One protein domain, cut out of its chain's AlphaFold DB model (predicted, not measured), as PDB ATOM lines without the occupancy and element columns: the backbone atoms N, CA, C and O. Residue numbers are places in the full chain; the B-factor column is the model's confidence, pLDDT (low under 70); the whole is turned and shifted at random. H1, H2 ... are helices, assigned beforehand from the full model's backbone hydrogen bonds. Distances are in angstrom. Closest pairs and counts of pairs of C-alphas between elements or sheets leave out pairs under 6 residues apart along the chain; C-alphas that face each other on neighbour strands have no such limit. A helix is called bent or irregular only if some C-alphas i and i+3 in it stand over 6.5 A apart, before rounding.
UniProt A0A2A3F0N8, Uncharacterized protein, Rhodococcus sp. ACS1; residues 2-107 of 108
ATOM      1  N   ARG A   2     211.073 156.234 194.203       61.31
ATOM      2  CA  ARG A   2     211.479 157.648 194.412       61.31
ATOM      3  C   ARG A   2     211.079 158.607 193.271       61.31
ATOM      4  O   ARG A   2     210.676 159.729 193.548       61.31
ATOM      5  N   LEU A   3     211.115 158.142 192.018       64.00
ATOM      6  CA  LEU A   3     210.770 158.936 190.826       64.00
ATOM      7  C   LEU A   3     209.278 159.302 190.746       64.00
ATOM      8  O   LEU A   3     208.948 160.453 190.499       64.00
ATOM      9  N   LEU A   4     208.371 158.366 191.046       66.62
ATOM     10  CA  LEU A   4     206.925 158.635 191.098       66.62
ATOM     11  C   LEU A   4     206.560 159.661 192.184       66.62
ATOM     12  O   LEU A   4     205.754 160.555 191.952       66.62
ATOM     13  N   ARG A   5     207.220 159.590 193.345       65.50
ATOM     14  CA  ARG A   5     207.050 160.561 194.439       65.50
ATOM     15  C   ARG A   5     207.557 161.961 194.063       65.50
ATOM     16  O   ARG A   5     206.988 162.956 194.505       65.50
ATOM     17  N   ILE A   6     208.613 162.039 193.247       67.38
ATOM     18  CA  ILE A   6     209.141 163.294 192.690       67.38
ATOM     19  C   ILE A   6     208.186 163.858 191.630       67.38
ATOM     20  O   ILE A   6     207.859 165.040 191.694       67.38
ATOM     21  N   ASN A   7     207.670 163.020 190.727       65.25
ATOM     22  CA  ASN A   7     206.682 163.426 189.721       65.25
ATOM     23  C   ASN A   7     205.390 163.946 190.359       65.25
ATOM     24  O   ASN A   7     204.884 164.983 189.950       65.25
ATOM     25  N   TYR A   8     204.909 163.298 191.421       65.06
ATOM     26  CA  TYR A   8     203.770 163.793 192.195       65.06
ATOM     27  C   TYR A   8     204.062 165.122 192.904       65.06
ATOM     28  O   TYR A   8     203.234 166.030 192.932       65.06
ATOM     29  N   ARG A   9     205.265 165.285 193.469       66.62
ATOM     30  CA  ARG A   9     205.670 166.575 194.050       66.62
ATOM     31  C   ARG A   9     205.691 167.688 193.005       66.62
ATOM     32  O   ARG A   9     205.284 168.798 193.330       66.62
ATOM     33  N   LEU A  10     206.126 167.387 191.783       66.31
ATOM     34  CA  LEU A  10     206.121 168.322 190.657       66.31
ATOM     35  C   LEU A  10     204.700 168.633 190.179       66.31
ATOM     36  O   LEU A  10     204.380 169.804 190.003       66.31
ATOM     37  N   SER A  11     203.820 167.633 190.058       66.69
ATOM     38  CA  SER A  11     202.410 167.851 189.704       66.69
ATOM     39  C   SER A  11     201.643 168.611 190.790       66.69
ATOM     40  O   SER A  11     200.665 169.290 190.492       66.69
ATOM     41  N   ARG A  12     202.098 168.565 192.048       69.38
ATOM     42  CA  ARG A  12     201.485 169.305 193.160       69.38
ATOM     43  C   ARG A  12     201.786 170.807 193.147       69.38
ATOM     44  O   ARG A  12     201.070 171.565 193.794       69.38
ATOM     45  N   ILE A  13     202.803 171.255 192.412       63.41
ATOM     46  CA  ILE A  13     203.134 172.682 192.266       63.41
ATOM     47  C   ILE A  13     201.999 173.448 191.557       63.41
ATOM     48  O   ILE A  13     201.525 174.430 192.131       63.41
ATOM     49  N   PRO A  14     201.486 173.009 190.388       62.19
ATOM     50  CA  PRO A  14     200.332 173.656 189.770       62.19
ATOM     51  C   PRO A  14     199.041 173.510 190.593       62.19
ATOM     52  O   PRO A  14     198.254 174.450 190.624       62.19
ATOM     53  N   LEU A  15     198.840 172.409 191.334       68.06
ATOM     54  CA  LEU A  15     197.704 172.288 192.268       68.06
ATOM     55  C   LEU A  15     197.758 173.363 193.369       68.06
ATOM     56  O   LEU A  15     196.780 174.069 193.574       68.06
ATOM     57  N   ARG A  16     198.916 173.595 194.000       67.75
ATOM     58  CA  ARG A  16     199.072 174.670 195.004       67.75
ATOM     59  C   ARG A  16     198.853 176.071 194.436       67.75
ATOM     60  O   ARG A  16     198.361 176.952 195.134       67.75
ATOM     61  N   PHE A  17     199.228 176.292 193.178       61.66
ATOM     62  CA  PHE A  17     198.966 177.563 192.507       61.66
ATOM     63  C   PHE A  17     197.461 177.795 192.330       61.66
ATOM     64  O   PHE A  17     196.970 178.889 192.598       61.66
ATOM     65  N   VAL A  18     196.714 176.757 191.950       67.56
ATOM     66  CA  VAL A  18     195.255 176.847 191.839       67.56
ATOM     67  C   VAL A  18     194.595 176.981 193.218       67.56
ATOM     68  O   VAL A  18     193.708 177.816 193.348       67.56
ATOM     69  N   GLU A  19     195.060 176.285 194.263       68.31
ATOM     70  CA  GLU A  19     194.621 176.522 195.656       68.31
ATOM     71  C   GLU A  19     194.771 178.005 196.051       68.31
ATOM     72  O   GLU A  19     193.840 178.609 196.585       68.31
ATOM     73  N   ALA A  20     195.913 178.626 195.735       67.94
ATOM     74  CA  ALA A  20     196.155 180.039 196.024       67.94
ATOM     75  C   ALA A  20     195.214 180.966 195.235       67.94
ATOM     76  O   ALA A  20     194.680 181.925 195.788       67.94
ATOM     77  N   VAL A  21     194.936 180.662 193.965       61.53
ATOM     78  CA  VAL A  21     193.930 181.393 193.176       61.53
ATOM     79  C   VAL A  21     192.522 181.190 193.752       61.53
ATOM     80  O   VAL A  21     191.717 182.121 193.752       61.53
ATOM     81  N   LEU A  22     192.234 180.011 194.303       66.31
ATOM     82  CA  LEU A  22     190.936 179.660 194.874       66.31
ATOM     83  C   LEU A  22     190.636 180.304 196.218       66.31
ATOM     84  O   LEU A  22     189.473 180.581 196.490       66.31
ATOM     85  N   THR A  23     191.652 180.626 197.019       69.44
ATOM     86  CA  THR A  23     191.458 181.456 198.226       69.44
ATOM     87  C   THR A  23     190.912 182.853 197.919       69.44
ATOM     88  O   THR A  23     190.422 183.532 198.815       69.44
ATOM     89  N   ARG A  24     190.955 183.279 196.650       67.81
ATOM     90  CA  ARG A  24     190.351 184.531 196.184       67.81
ATOM     91  C   ARG A  24     188.850 184.414 195.902       67.81
ATOM     92  O   ARG A  24     188.193 185.436 195.726       67.81
ATOM     93  N   PHE A  25     188.324 183.194 195.816       72.06
ATOM     94  CA  PHE A  25     186.895 182.940 195.678       72.06
ATOM     95  C   PHE A  25     186.262 182.794 197.059       72.06
ATOM     96  O   PHE A  25     186.891 182.288 197.988       72.06
ATOM     97  N   ASP A  26     185.002 183.218 197.168       77.25
ATOM     98  CA  ASP A  26     184.202 183.012 198.373       77.25
ATOM     99  C   ASP A  26     184.189 181.529 198.769       77.25
ATOM    100  O   ASP A  26     184.183 180.642 197.906       77.25
ATOM    101  N   GLU A  27     184.172 181.242 200.071       78.50
ATOM    102  CA  GLU A  27     184.240 179.865 200.553       78.50
ATOM    103  C   GLU A  27     183.069 179.001 200.077       78.50
ATOM    104  O   GLU A  27     183.212 177.786 199.928       78.50
ATOM    105  N   GLN A  28     181.936 179.638 199.792       81.75
ATOM    106  CA  GLN A  28     180.695 179.019 199.347       81.75
ATOM    107  C   GLN A  28     180.597 178.967 197.815       81.75
ATOM    108  O   GLN A  28     179.611 178.458 197.278       81.75
ATOM    109  N   ALA A  29     181.599 179.483 197.090       84.31
ATOM    110  CA  ALA A  29     181.593 179.510 195.636       84.31
ATOM    111  C   ALA A  29     181.563 178.074 195.066       84.31
ATOM    112  O   ALA A  29     182.464 177.279 195.353       84.31
ATOM    113  N   PRO A  30     180.600 177.738 194.182       82.69
ATOM    114  CA  PRO A  30     180.490 176.394 193.608       82.69
ATOM    115  C   PRO A  30     181.768 175.917 192.906       82.69
ATOM    116  O   PRO A  30     182.127 174.747 193.003       82.69
ATOM    117  N   ILE A  31     182.486 176.833 192.243       85.25
ATOM    118  CA  ILE A  31     183.759 176.549 191.561       85.25
ATOM    119  C   ILE A  31     184.843 176.115 192.557       85.25
ATOM    120  O   ILE A  31     185.574 175.163 192.285       85.25
ATOM    121  N   ARG A  32     184.926 176.768 193.724       85.94
ATOM    122  CA  ARG A  32     185.882 176.409 194.779       85.94
ATOM    123  C   ARG A  32     185.584 175.017 195.330       85.94
ATOM    124  O   ARG A  32     186.483 174.185 195.384       85.94
ATOM    125  N   LEU A  33     184.317 174.729 195.633       88.31
ATOM    126  CA  LEU A  33     183.893 173.420 196.147       88.31
ATOM    127  C   LEU A  33     184.086 172.279 195.140       88.31
ATOM    128  O   LEU A  33     184.399 171.159 195.539       88.31
ATOM    129  N   ALA A  34     183.882 172.538 193.847       86.25
ATOM    130  CA  ALA A  34     184.134 171.551 192.798       86.25
ATOM    131  C   ALA A  34     185.628 171.221 192.693       86.25
ATOM    132  O   ALA A  34     186.001 170.061 192.538       86.25
ATOM    133  N   TYR A  35     186.488 172.231 192.820       85.06
ATOM    134  CA  TYR A  35     187.927 172.015 192.821       85.06
ATOM    135  C   TYR A  35     188.421 171.267 194.064       85.06
ATOM    136  O   TYR A  35     189.236 170.355 193.931       85.06
ATOM    137  N   GLU A  36     187.946 171.627 195.261       88.56
ATOM    138  CA  GLU A  36     188.334 170.938 196.501       88.56
ATOM    139  C   GLU A  36     188.057 169.429 196.414       88.56
ATOM    140  O   GLU A  36     188.884 168.632 196.850       88.56
ATOM    141  N   GLU A  37     186.961 169.024 195.764       88.31
ATOM    142  CA  GLU A  37     186.658 167.611 195.498       88.31
ATOM    143  C   GLU A  37     187.730 166.935 194.627       88.31
ATOM    144  O   GLU A  37     188.221 165.857 194.958       88.31
ATOM    145  N   VAL A  38     188.153 167.586 193.538       85.38
ATOM    146  CA  VAL A  38     189.217 167.066 192.661       85.38
ATOM    147  C   VAL A  38     190.532 166.906 193.430       85.38
ATOM    148  O   VAL A  38     191.252 165.922 193.244       85.38
ATOM    149  N   LEU A  39     190.846 167.855 194.313       86.94
ATOM    150  CA  LEU A  39     192.051 167.826 195.135       86.94
ATOM    151  C   LEU A  39     192.024 166.688 196.170       86.94
ATOM    152  O   LEU A  39     193.045 166.019 196.357       86.94
ATOM    153  N   ILE A  40     190.871 166.430 196.797       88.44
ATOM    154  CA  ILE A  40     190.666 165.285 197.702       88.44
ATOM    155  C   ILE A  40     190.970 163.973 196.973       88.44
ATOM    156  O   ILE A  40     191.738 163.156 197.481       88.44
ATOM    157  N   GLU A  41     190.425 163.787 195.767       82.62
ATOM    158  CA  GLU A  41     190.645 162.569 194.977       82.62
ATOM    159  C   GLU A  41     192.105 162.410 194.540       82.62
ATOM    160  O   GLU A  41     192.668 161.316 194.623       82.62
ATOM    161  N   CYS A  42     192.772 163.505 194.172       81.38
ATOM    162  CA  CYS A  42     194.207 163.483 193.884       81.38
ATOM    163  C   CYS A  42     195.036 163.035 195.098       81.38
ATOM    164  O   CYS A  42     195.972 162.241 194.957       81.38
ATOM    165  N   ASP A  43     194.712 163.531 196.295       84.31
ATOM    166  CA  ASP A  43     195.431 163.186 197.523       84.31
ATOM    167  C   ASP A  43     195.147 161.744 197.979       84.31
ATOM    168  O   ASP A  43     196.075 161.048 198.404       84.31
ATOM    169  N   ARG A  44     193.920 161.243 197.790       83.94
ATOM    170  CA  ARG A  44     193.577 159.822 197.993       83.94
ATOM    171  C   ARG A  44     194.322 158.910 197.025       83.94
ATOM    172  O   ARG A  44     194.916 157.919 197.451       83.94
ATOM    173  N   ALA A  45     194.351 159.255 195.739       76.25
ATOM    174  CA  ALA A  45     195.091 158.495 194.737       76.25
ATOM    175  C   ALA A  45     196.592 158.457 195.063       76.25
ATOM    176  O   ALA A  45     197.223 157.409 194.956       76.25
ATOM    177  N   ALA A  46     197.169 159.566 195.534       76.56
ATOM    178  CA  ALA A  46     198.562 159.602 195.970       76.56
ATOM    179  C   ALA A  46     198.817 158.727 197.207       76.56
ATOM    180  O   ALA A  46     199.835 158.036 197.271       76.56
ATOM    181  N   ALA A  47     197.899 158.712 198.173       82.88
ATOM    182  CA  ALA A  47     197.994 157.813 199.316       82.88
ATOM    183  C   ALA A  47     197.991 156.340 198.882       82.88
ATOM    184  O   ALA A  47     198.872 155.583 199.289       82.88
ATOM    185  N   GLN A  48     197.055 155.960 198.010       74.31
ATOM    186  CA  GLN A  48     196.886 154.577 197.556       74.31
ATOM    187  C   GLN A  48     198.018 154.117 196.628       74.31
ATOM    188  O   GLN A  48     198.594 153.052 196.831       74.31
ATOM    189  N   LEU A  49     198.369 154.921 195.621       75.75
ATOM    190  CA  LEU A  49     199.336 154.538 194.588       75.75
ATOM    191  C   LEU A  49     200.790 154.738 195.028       75.75
ATOM    192  O   LEU A  49     201.683 154.055 194.526       75.75
ATOM    193  N   LEU A  50     201.050 155.688 195.933       80.94
ATOM    194  CA  LEU A  50     202.410 156.090 196.321       80.94
ATOM    195  C   LEU A  50     202.728 155.842 197.801       80.94
ATOM    196  O   LEU A  50     203.847 156.146 198.229       80.94
ATOM    197  N   GLY A  51     201.776 155.329 198.586       79.69
ATOM    198  CA  GLY A  51     201.940 155.122 200.027       79.69
ATOM    199  C   GLY A  51     202.170 156.428 200.799       79.69
ATOM    200  O   GLY A  51     202.877 156.440 201.809       79.69
ATOM    201  N   ASP A  52     201.665 157.564 200.303       82.56
ATOM    202  CA  ASP A  52     201.807 158.850 200.991       82.56
ATOM    203  C   ASP A  52     200.715 159.038 202.054       82.56
ATOM    204  O   ASP A  52     199.689 159.671 201.814       82.56
ATOM    205  N   HIS A  53     200.963 158.541 203.267       86.44
ATOM    206  CA  HIS A  53     200.051 158.709 204.406       86.44
ATOM    207  C   HIS A  53     199.754 160.179 204.753       86.44
ATOM    208  O   HIS A  53     198.695 160.491 205.296       86.44
ATOM    209  N   ASN A  54     200.654 161.114 204.420       86.75
ATOM    210  CA  ASN A  54     200.372 162.533 204.623       86.75
ATOM    211  C   ASN A  54     199.360 163.067 203.604       86.75
ATOM    212  O   ASN A  54     198.657 164.026 203.916       86.75
ATOM    213  N   ALA A  55     199.297 162.490 202.400       81.06
ATOM    214  CA  ALA A  55     198.272 162.829 201.417       81.06
ATOM    215  C   ALA A  55     196.895 162.358 201.895       81.06
ATOM    216  O   ALA A  55     195.956 163.144 201.875       81.06
ATOM    217  N   ASP A  56     196.808 161.157 202.465       87.75
ATOM    218  CA  ASP A  56     195.556 160.636 203.030       87.75
ATOM    219  C   ASP A  56     195.004 161.520 204.161       87.75
ATOM    220  O   ASP A  56     193.824 161.888 204.188       87.75
ATOM    221  N   ARG A  57     195.891 161.956 205.068       92.88
ATOM    222  CA  ARG A  57     195.522 162.872 206.154       92.88
ATOM    223  C   ARG A  57     194.993 164.204 205.614       92.88
ATOM    224  O   ARG A  57     193.989 164.699 206.119       92.88
ATOM    225  N   ARG A  58     195.647 164.766 204.590       89.44
ATOM    226  CA  ARG A  58     195.219 166.019 203.941       89.44
ATOM    227  C   ARG A  58     193.875 165.866 203.234       89.44
ATOM    228  O   ARG A  58     193.012 166.713 203.430       89.44
ATOM    229  N   ALA A  59     193.672 164.778 202.489       89.38
ATOM    230  CA  ALA A  59     192.388 164.482 201.854       89.38
ATOM    231  C   ALA A  59     191.260 164.388 202.887       89.38
ATOM    232  O   ALA A  59     190.188 164.952 202.691       89.38
ATOM    233  N   THR A  60     191.510 163.716 204.013       94.00
ATOM    234  CA  THR A  60     190.528 163.567 205.095       94.00
ATOM    235  C   THR A  60     190.174 164.906 205.741       94.00
ATOM    236  O   THR A  60     189.003 165.185 205.996       94.00
ATOM    237  N   GLU A  61     191.178 165.737 206.017       95.12
ATOM    238  CA  GLU A  61     190.997 167.065 206.606       95.12
ATOM    239  C   GLU A  61     190.196 167.984 205.673       95.12
ATOM    240  O   GLU A  61     189.180 168.545 206.090       95.12
ATOM    241  N   LEU A  62     190.586 168.048 204.397       91.94
ATOM    242  CA  LEU A  62     189.893 168.848 203.390       91.94
ATOM    243  C   LEU A  62     188.460 168.355 203.161       91.94
ATOM    244  O   LEU A  62     187.534 169.157 203.137       91.94
ATOM    245  N   HIS A  63     188.243 167.040 203.102       92.62
ATOM    246  CA  HIS A  63     186.908 166.466 202.940       92.62
ATOM    247  C   HIS A  63     185.953 166.852 204.078       92.62
ATOM    248  O   HIS A  63     184.803 167.207 203.816       92.62
ATOM    249  N   ARG A  64     186.417 166.840 205.336       94.31
ATOM    250  CA  ARG A  64     185.603 167.287 206.482       94.31
ATOM    251  C   ARG A  64     185.214 168.755 206.358       94.31
ATOM    252  O   ARG A  64     184.059 169.098 206.605       94.31
ATOM    253  N   HIS A  65     186.162 169.601 205.967       92.50
ATOM    254  CA  HIS A  65     185.913 171.019 205.740       92.50
ATOM    255  C   HIS A  65     184.873 171.235 204.626       92.50
ATOM    256  O   HIS A  65     183.837 171.856 204.864       92.50
ATOM    257  N   THR A  66     185.088 170.659 203.439       90.12
ATOM    258  CA  THR A  66     184.178 170.793 202.287       90.12
ATOM    259  C   THR A  66     182.775 170.262 202.604       90.12
ATOM    260  O   THR A  66     181.779 170.874 202.210       90.12
ATOM    261  N   ALA A  67     182.661 169.162 203.359       93.31
ATOM    262  CA  ALA A  67     181.375 168.621 203.801       93.31
ATOM    263  C   ALA A  67     180.621 169.592 204.724       93.31
ATOM    264  O   ALA A  67     179.434 169.840 204.507       93.31
ATOM    265  N   ALA A  68     181.311 170.194 205.699       94.25
ATOM    266  CA  ALA A  68     180.716 171.179 206.599       94.25
ATOM    267  C   ALA A  68     180.215 172.423 205.843       94.25
ATOM    268  O   ALA A  68     179.115 172.914 206.111       94.25
ATOM    269  N   VAL A  69     180.983 172.903 204.857       92.31
ATOM    270  CA  VAL A  69     180.577 174.037 204.011       92.31
ATOM    271  C   VAL A  69     179.348 173.685 203.169       92.31
ATOM    272  O   VAL A  69     178.384 174.452 203.143       92.31
ATOM    273  N   ARG A  70     179.328 172.512 202.519       90.81
ATOM    274  CA  ARG A  70     178.162 172.051 201.743       90.81
ATOM    275  C   ARG A  70     176.908 171.960 202.605       90.81
ATOM    276  O   ARG A  70     175.853 172.433 202.194       90.81
ATOM    277  N   GLU A  71     177.026 171.417 203.812       93.12
ATOM    278  CA  GLU A  71     175.908 171.332 204.750       93.12
ATOM    279  C   GLU A  71     175.388 172.724 205.147       93.12
ATOM    280  O   GLU A  71     174.176 172.954 205.175       93.12
ATOM    281  N   ALA A  72     176.289 173.677 205.404       92.06
ATOM    282  CA  ALA A  72     175.917 175.058 205.702       92.06
ATOM    283  C   ALA A  72     175.160 175.717 204.534       92.06
ATOM    284  O   ALA A  72     174.145 176.379 204.767       92.06
ATOM    285  N   ILE A  73     175.595 175.485 203.290       91.00
ATOM    286  CA  ILE A  73     174.907 175.964 202.079       91.00
ATOM    287  C   ILE A  73     173.515 175.342 201.967       91.00
ATOM    288  O   ILE A  73     172.538 176.068 201.778       91.00
ATOM    289  N   THR A  74     173.393 174.021 202.135       91.69
ATOM    290  CA  THR A  74     172.096 173.331 202.104       91.69
ATOM    291  C   THR A  74     171.152 173.904 203.155       91.69
ATOM    292  O   THR A  74     170.025 174.271 202.829       91.69
ATOM    293  N   ARG A  75     171.623 174.080 204.397       91.25
ATOM    294  CA  ARG A  75     170.831 174.690 205.476       91.25
ATOM    295  C   ARG A  75     170.399 176.119 205.145       91.25
ATOM    296  O   ARG A  75     169.258 176.487 205.422       91.25
ATOM    297  N   ALA A  76     171.284 176.928 204.568       89.75
ATOM    298  CA  ALA A  76     170.960 178.295 204.166       89.75
ATOM    299  C   ALA A  76     169.896 178.327 203.058       89.75
ATOM    300  O   ALA A  76     168.959 179.124 203.136       89.75
ATOM    301  N   ASN A  77     169.998 177.436 202.073       89.50
ATOM    302  CA  ASN A  77     169.028 177.332 200.985       89.50
ATOM    303  C   ASN A  77     167.662 176.861 201.492       89.50
ATOM    304  O   ASN A  77     166.672 177.538 201.244       89.50
ATOM    305  N   SER A  78     167.605 175.814 202.322       89.25
ATOM    306  CA  SER A  78     166.335 175.351 202.902       89.25
ATOM    307  C   SER A  78     165.624 176.435 203.719       89.25
ATOM    308  O   SER A  78     164.400 176.538 203.676       89.25
ATOM    309  N   ARG A  79     166.372 177.284 204.442       89.00
ATOM    310  CA  ARG A  79     165.792 178.436 205.158       89.00
ATOM    311  C   ARG A  79     165.188 179.465 204.202       89.00
ATOM    312  O   ARG A  79     164.108 179.979 204.483       89.00
ATOM    313  N   ARG A  80     165.870 179.765 203.091       88.81
ATOM    314  CA  ARG A  80     165.364 180.683 202.056       88.81
ATOM    315  C   ARG A  80     164.104 180.132 201.398       88.81
ATOM    316  O   ARG A  80     163.125 180.865 201.287       88.81
ATOM    317  N   ASP A  81     164.106 178.851 201.047       89.38
ATOM    318  CA  ASP A  81     162.960 178.186 200.422       89.38
ATOM    319  C   ASP A  81     161.746 178.195 201.354       89.38
ATOM    320  O   ASP A  81     160.647 178.575 200.950       89.38
ATOM    321  N   HIS A  82     161.949 177.866 202.633       86.56
ATOM    322  CA  HIS A  82     160.877 177.892 203.625       86.56
ATOM    323  C   HIS A  82     160.296 179.300 203.815       86.56
ATOM    324  O   HIS A  82     159.079 179.468 203.860       86.56
ATOM    325  N   HIS A  83     161.149 180.326 203.863       86.12
ATOM    326  CA  HIS A  83     160.684 181.709 203.938       86.12
ATOM    327  C   HIS A  83     159.890 182.119 202.689       86.12
ATOM    328  O   HIS A  83     158.846 182.760 202.806       86.12
ATOM    329  N   GLY A  84     160.334 181.695 201.502       87.88
ATOM    330  CA  GLY A  84     159.604 181.899 200.252       87.88
ATOM    331  C   GLY A  84     158.212 181.264 200.276       87.88
ATOM    332  O   GLY A  84     157.242 181.907 199.877       87.88
ATOM    333  N   LEU A  85     158.087 180.042 200.804       87.88
ATOM    334  CA  LEU A  85     156.796 179.363 200.953       87.88
ATOM    335  C   LEU A  85     155.841 180.122 201.882       87.88
ATOM    336  O   LEU A  85     154.679 180.300 201.522       87.88
ATOM    337  N   ILE A  86     156.324 180.617 203.026       90.06
ATOM    338  CA  ILE A  86     155.511 181.422 203.957       90.06
ATOM    339  C   ILE A  86     154.996 182.689 203.262       90.06
ATOM    340  O   ILE A  86     153.807 182.997 203.327       90.06
ATOM    341  N   LEU A  87     155.870 183.404 202.545       89.94
ATOM    342  CA  LEU A  87     155.480 184.615 201.820       89.94
ATOM    343  C   LEU A  87     154.415 184.329 200.753       89.94
ATOM    344  O   LEU A  87     153.474 185.111 200.597       89.94
ATOM    345  N   LEU A  88     154.546 183.221 200.021       90.12
ATOM    346  CA  LEU A  88     153.564 182.810 199.018       90.12
ATOM    347  C   LEU A  88     152.209 182.471 199.652       90.12
ATOM    348  O   LEU A  88     151.173 182.861 199.104       90.12
ATOM    349  N   ASP A  89     152.206 181.805 200.807       90.81
ATOM    350  CA  ASP A  89     150.982 181.455 201.532       90.81
ATOM    351  C   ASP A  89     150.240 182.711 202.021       90.81
ATOM    352  O   ASP A  89     149.048 182.887 201.757       90.81
ATOM    353  N   GLU A  90     150.965 183.688 202.575       91.19
ATOM    354  CA  GLU A  90     150.368 184.972 202.958       91.19
ATOM    355  C   GLU A  90     149.762 185.732 201.765       91.19
ATOM    356  O   GLU A  90     148.735 186.412 201.888       91.19
ATOM    357  N   GLN A  91     150.414 185.698 200.597       91.88
ATOM    358  CA  GLN A  91     149.879 186.340 199.392       91.88
ATOM    359  C   GLN A  91     148.602 185.649 198.914       91.88
ATOM    360  O   GLN A  91     147.636 186.322 198.533       91.88
ATOM    361  N   ARG A  92     148.567 184.317 198.990       90.31
ATOM    362  CA  ARG A  92     147.388 183.518 198.655       90.31
ATOM    363  C   ARG A  92     146.209 183.853 199.568       90.31
ATOM    364  O   ARG A  92     145.108 184.111 199.072       90.31
ATOM    365  N   ASP A  93     146.440 183.954 200.871       90.94
ATOM    366  CA  ASP A  93     145.414 184.340 201.843       90.94
ATOM    367  C   ASP A  93     144.867 185.745 201.593       90.94
ATOM    368  O   ASP A  93     143.647 185.967 201.593       90.94
ATOM    369  N   ARG A  94     145.756 186.702 201.296       88.25
ATOM    370  CA  ARG A  94     145.366 188.068 200.917       88.25
ATOM    371  C   ARG A  94     144.503 188.078 199.658       88.25
ATOM    372  O   ARG A  94     143.510 188.807 199.612       88.25
ATOM    373  N   PHE A  95     144.846 187.278 198.654       90.56
ATOM    374  CA  PHE A  95     144.059 187.169 197.426       90.56
ATOM    375  C   PHE A  95     142.661 186.594 197.693       90.56
ATOM    376  O   PHE A  95     141.658 187.189 197.285       90.56
ATOM    377  N   HIS A  96     142.568 185.489 198.440       89.88
ATOM    378  CA  HIS A  96     141.282 184.882 198.792       89.88
ATOM    379  C   HIS A  96     140.406 185.814 199.636       89.88
ATOM    380  O   HIS A  96     139.191 185.865 199.431       89.88
ATOM    381  N   ARG A  97     140.998 186.594 200.549       86.00
ATOM    382  CA  ARG A  97     140.268 187.581 201.358       86.00
ATOM    383  C   ARG A  97     139.655 188.688 200.489       86.00
ATOM    384  O   ARG A  97     138.461 188.946 200.619       86.00
ATOM    385  N   ARG A  98     140.414 189.253 199.538       84.69
ATOM    386  CA  ARG A  98     139.899 190.265 198.587       84.69
ATOM    387  C   ARG A  98     138.797 189.718 197.683       84.69
ATOM    388  O   ARG A  98     137.855 190.434 197.360       84.69
ATOM    389  N   ARG A  99     138.923 188.460 197.247       84.06
ATOM    390  CA  ARG A  99     137.906 187.812 196.408       84.06
ATOM    391  C   ARG A  99     136.602 187.610 197.178       84.06
ATOM    392  O   ARG A  99     135.547 187.906 196.634       84.06
ATOM    393  N   ARG A 100     136.684 187.179 198.444       82.94
ATOM    394  CA  ARG A 100     135.512 187.054 199.321       82.94
ATOM    395  C   ARG A 100     134.840 188.406 199.552       82.94
ATOM    396  O   ARG A 100     133.644 188.499 199.331       82.94
ATOM    397  N   GLN A 101     135.588 189.456 199.896       80.25
ATOM    398  CA  GLN A 101     135.018 190.799 200.100       80.25
ATOM    399  C   GLN A 101     134.260 191.323 198.874       80.25
ATOM    400  O   GLN A 101     133.111 191.723 199.007       80.25
ATOM    401  N   ARG A 102     134.838 191.214 197.670       75.38
ATOM    402  CA  ARG A 102     134.141 191.621 196.435       75.38
ATOM    403  C   ARG A 102     132.885 190.802 196.140       75.38
ATOM    404  O   ARG A 102     131.953 191.305 195.527       75.38
ATOM    405  N   GLN A 103     132.862 189.539 196.555       74.25
ATOM    406  CA  GLN A 103     131.700 188.674 196.383       74.25
ATOM    407  C   GLN A 103     130.578 189.008 197.379       74.25
ATOM    408  O   GLN A 103     129.417 188.819 197.047       74.25
ATOM    409  N   PHE A 104     130.913 189.540 198.559       61.78
ATOM    410  CA  PHE A 104     129.937 190.070 199.516       61.78
ATOM    411  C   PHE A 104     129.404 191.455 199.112       61.78
ATOM    412  O   PHE A 104     128.218 191.710 199.285       61.78
ATOM    413  N   GLU A 105     130.235 192.322 198.525       62.16
ATOM    414  CA  GLU A 105     129.818 193.655 198.051       62.16
ATOM    415  C   GLU A 105     128.954 193.616 196.778       62.16
ATOM    416  O   GLU A 105     128.168 194.524 196.556       62.16
ATOM    417  N   GLY A 106     129.059 192.573 195.947       58.62
ATOM    418  CA  GLY A 106     128.240 192.415 194.733       58.62
ATOM    419  C   GLY A 106     126.850 191.796 194.943       58.62
ATOM    420  O   GLY A 106     126.180 191.502 193.958       58.62
ATOM    421  N   ILE A 107     126.449 191.526 196.192       57.03
ATOM    422  CA  ILE A 107     125.156 190.906 196.558       57.03
ATOM    423  C   ILE A 107     124.249 191.895 197.334       57.03
ATOM    424  O   ILE A 107     123.099 191.572 197.624       57.03
TER     425      ILE A 107
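Overview. This is residues 2 to 107 of the 108 residues of an uncharacterized protein of Rhodococcus sp. ACS1 (UniProt A0A2A3F0N8). One very long helix, H3, has its first part packed side by side with H2, while the rest of it, from residue 74 on, sticks out as a long bare arm. H2 is in the middle of the body: it folds back along the start of H3, and H1 folds back along H2 on another side, only loosely packed and away from H3. The printed part has 106 residues with three named helices, H1, H2 and H3 in that order, and no named strand; its class is all helix. The whole is extended, with a radius of gyration of the C-alphas of 25.5 A, and it spans 92 by 23 by 14 A, the arm making the length.

Along the chain. Find C-alpha 2 at (211.479, 157.648, 194.412); here H1, residues 2 to 22, begins, and it runs 30.1 A to C-alpha 22. Near residue 14 you meet a kink of 27 degrees; H1 is neither bent nor irregular, but only just: C-alphas 11 and 14 are 6.2 A apart. Go on to C-alpha 30 at (180.490, 176.394, 193.608), where H2, residues 30 to 50, begins and runs 30.0 A. From His 53 the longest helix, H3, residues 53 to 105, runs 78.7 A to C-alpha 105 at (129.818, 193.655, 198.051).

Arrangement. Begin with H1 and H2, a helical hairpin. They touch, with 5 pairs of C-alphas within 8 A, and the closest C-alphas are those of Leu 22 and Arg 32, 6.0 A apart. They run opposite ways at a shallow tilt of 11 degrees. Next look at H2 and H3, also a helical hairpin, which touch with 26 pairs of C-alphas within 8 A. H3 touches H2 with residues 53 to 66 alone, and the closest C-alphas are those of Ile 40 and Ala 59, 4.6 A apart. These two run opposite ways at a shallow tilt of 28 degrees. H1 and H3 are apart. In the backbones of H2 and H3 every O i to N i+4 pair is within hydrogen-bond range; in H1, 14 of 17 are.

Size, cuts and confidence. The C-alphas of Arg 2 and Ile 107, the two farthest apart, are 92.5 A from each other. Residues 74 to 107, of which 74 to 105 belong to H3, stand free; without them the body has 72 residues and spans 41 by 21 by 13 A. The link from H1 to H2 is short, with 7 residues, and that from H2 to H3 is tight, with 2. The printed part has no cut. Its mean pLDDT is 81.1; look for values under 70 in residues 2 to 24 and 104 to 107.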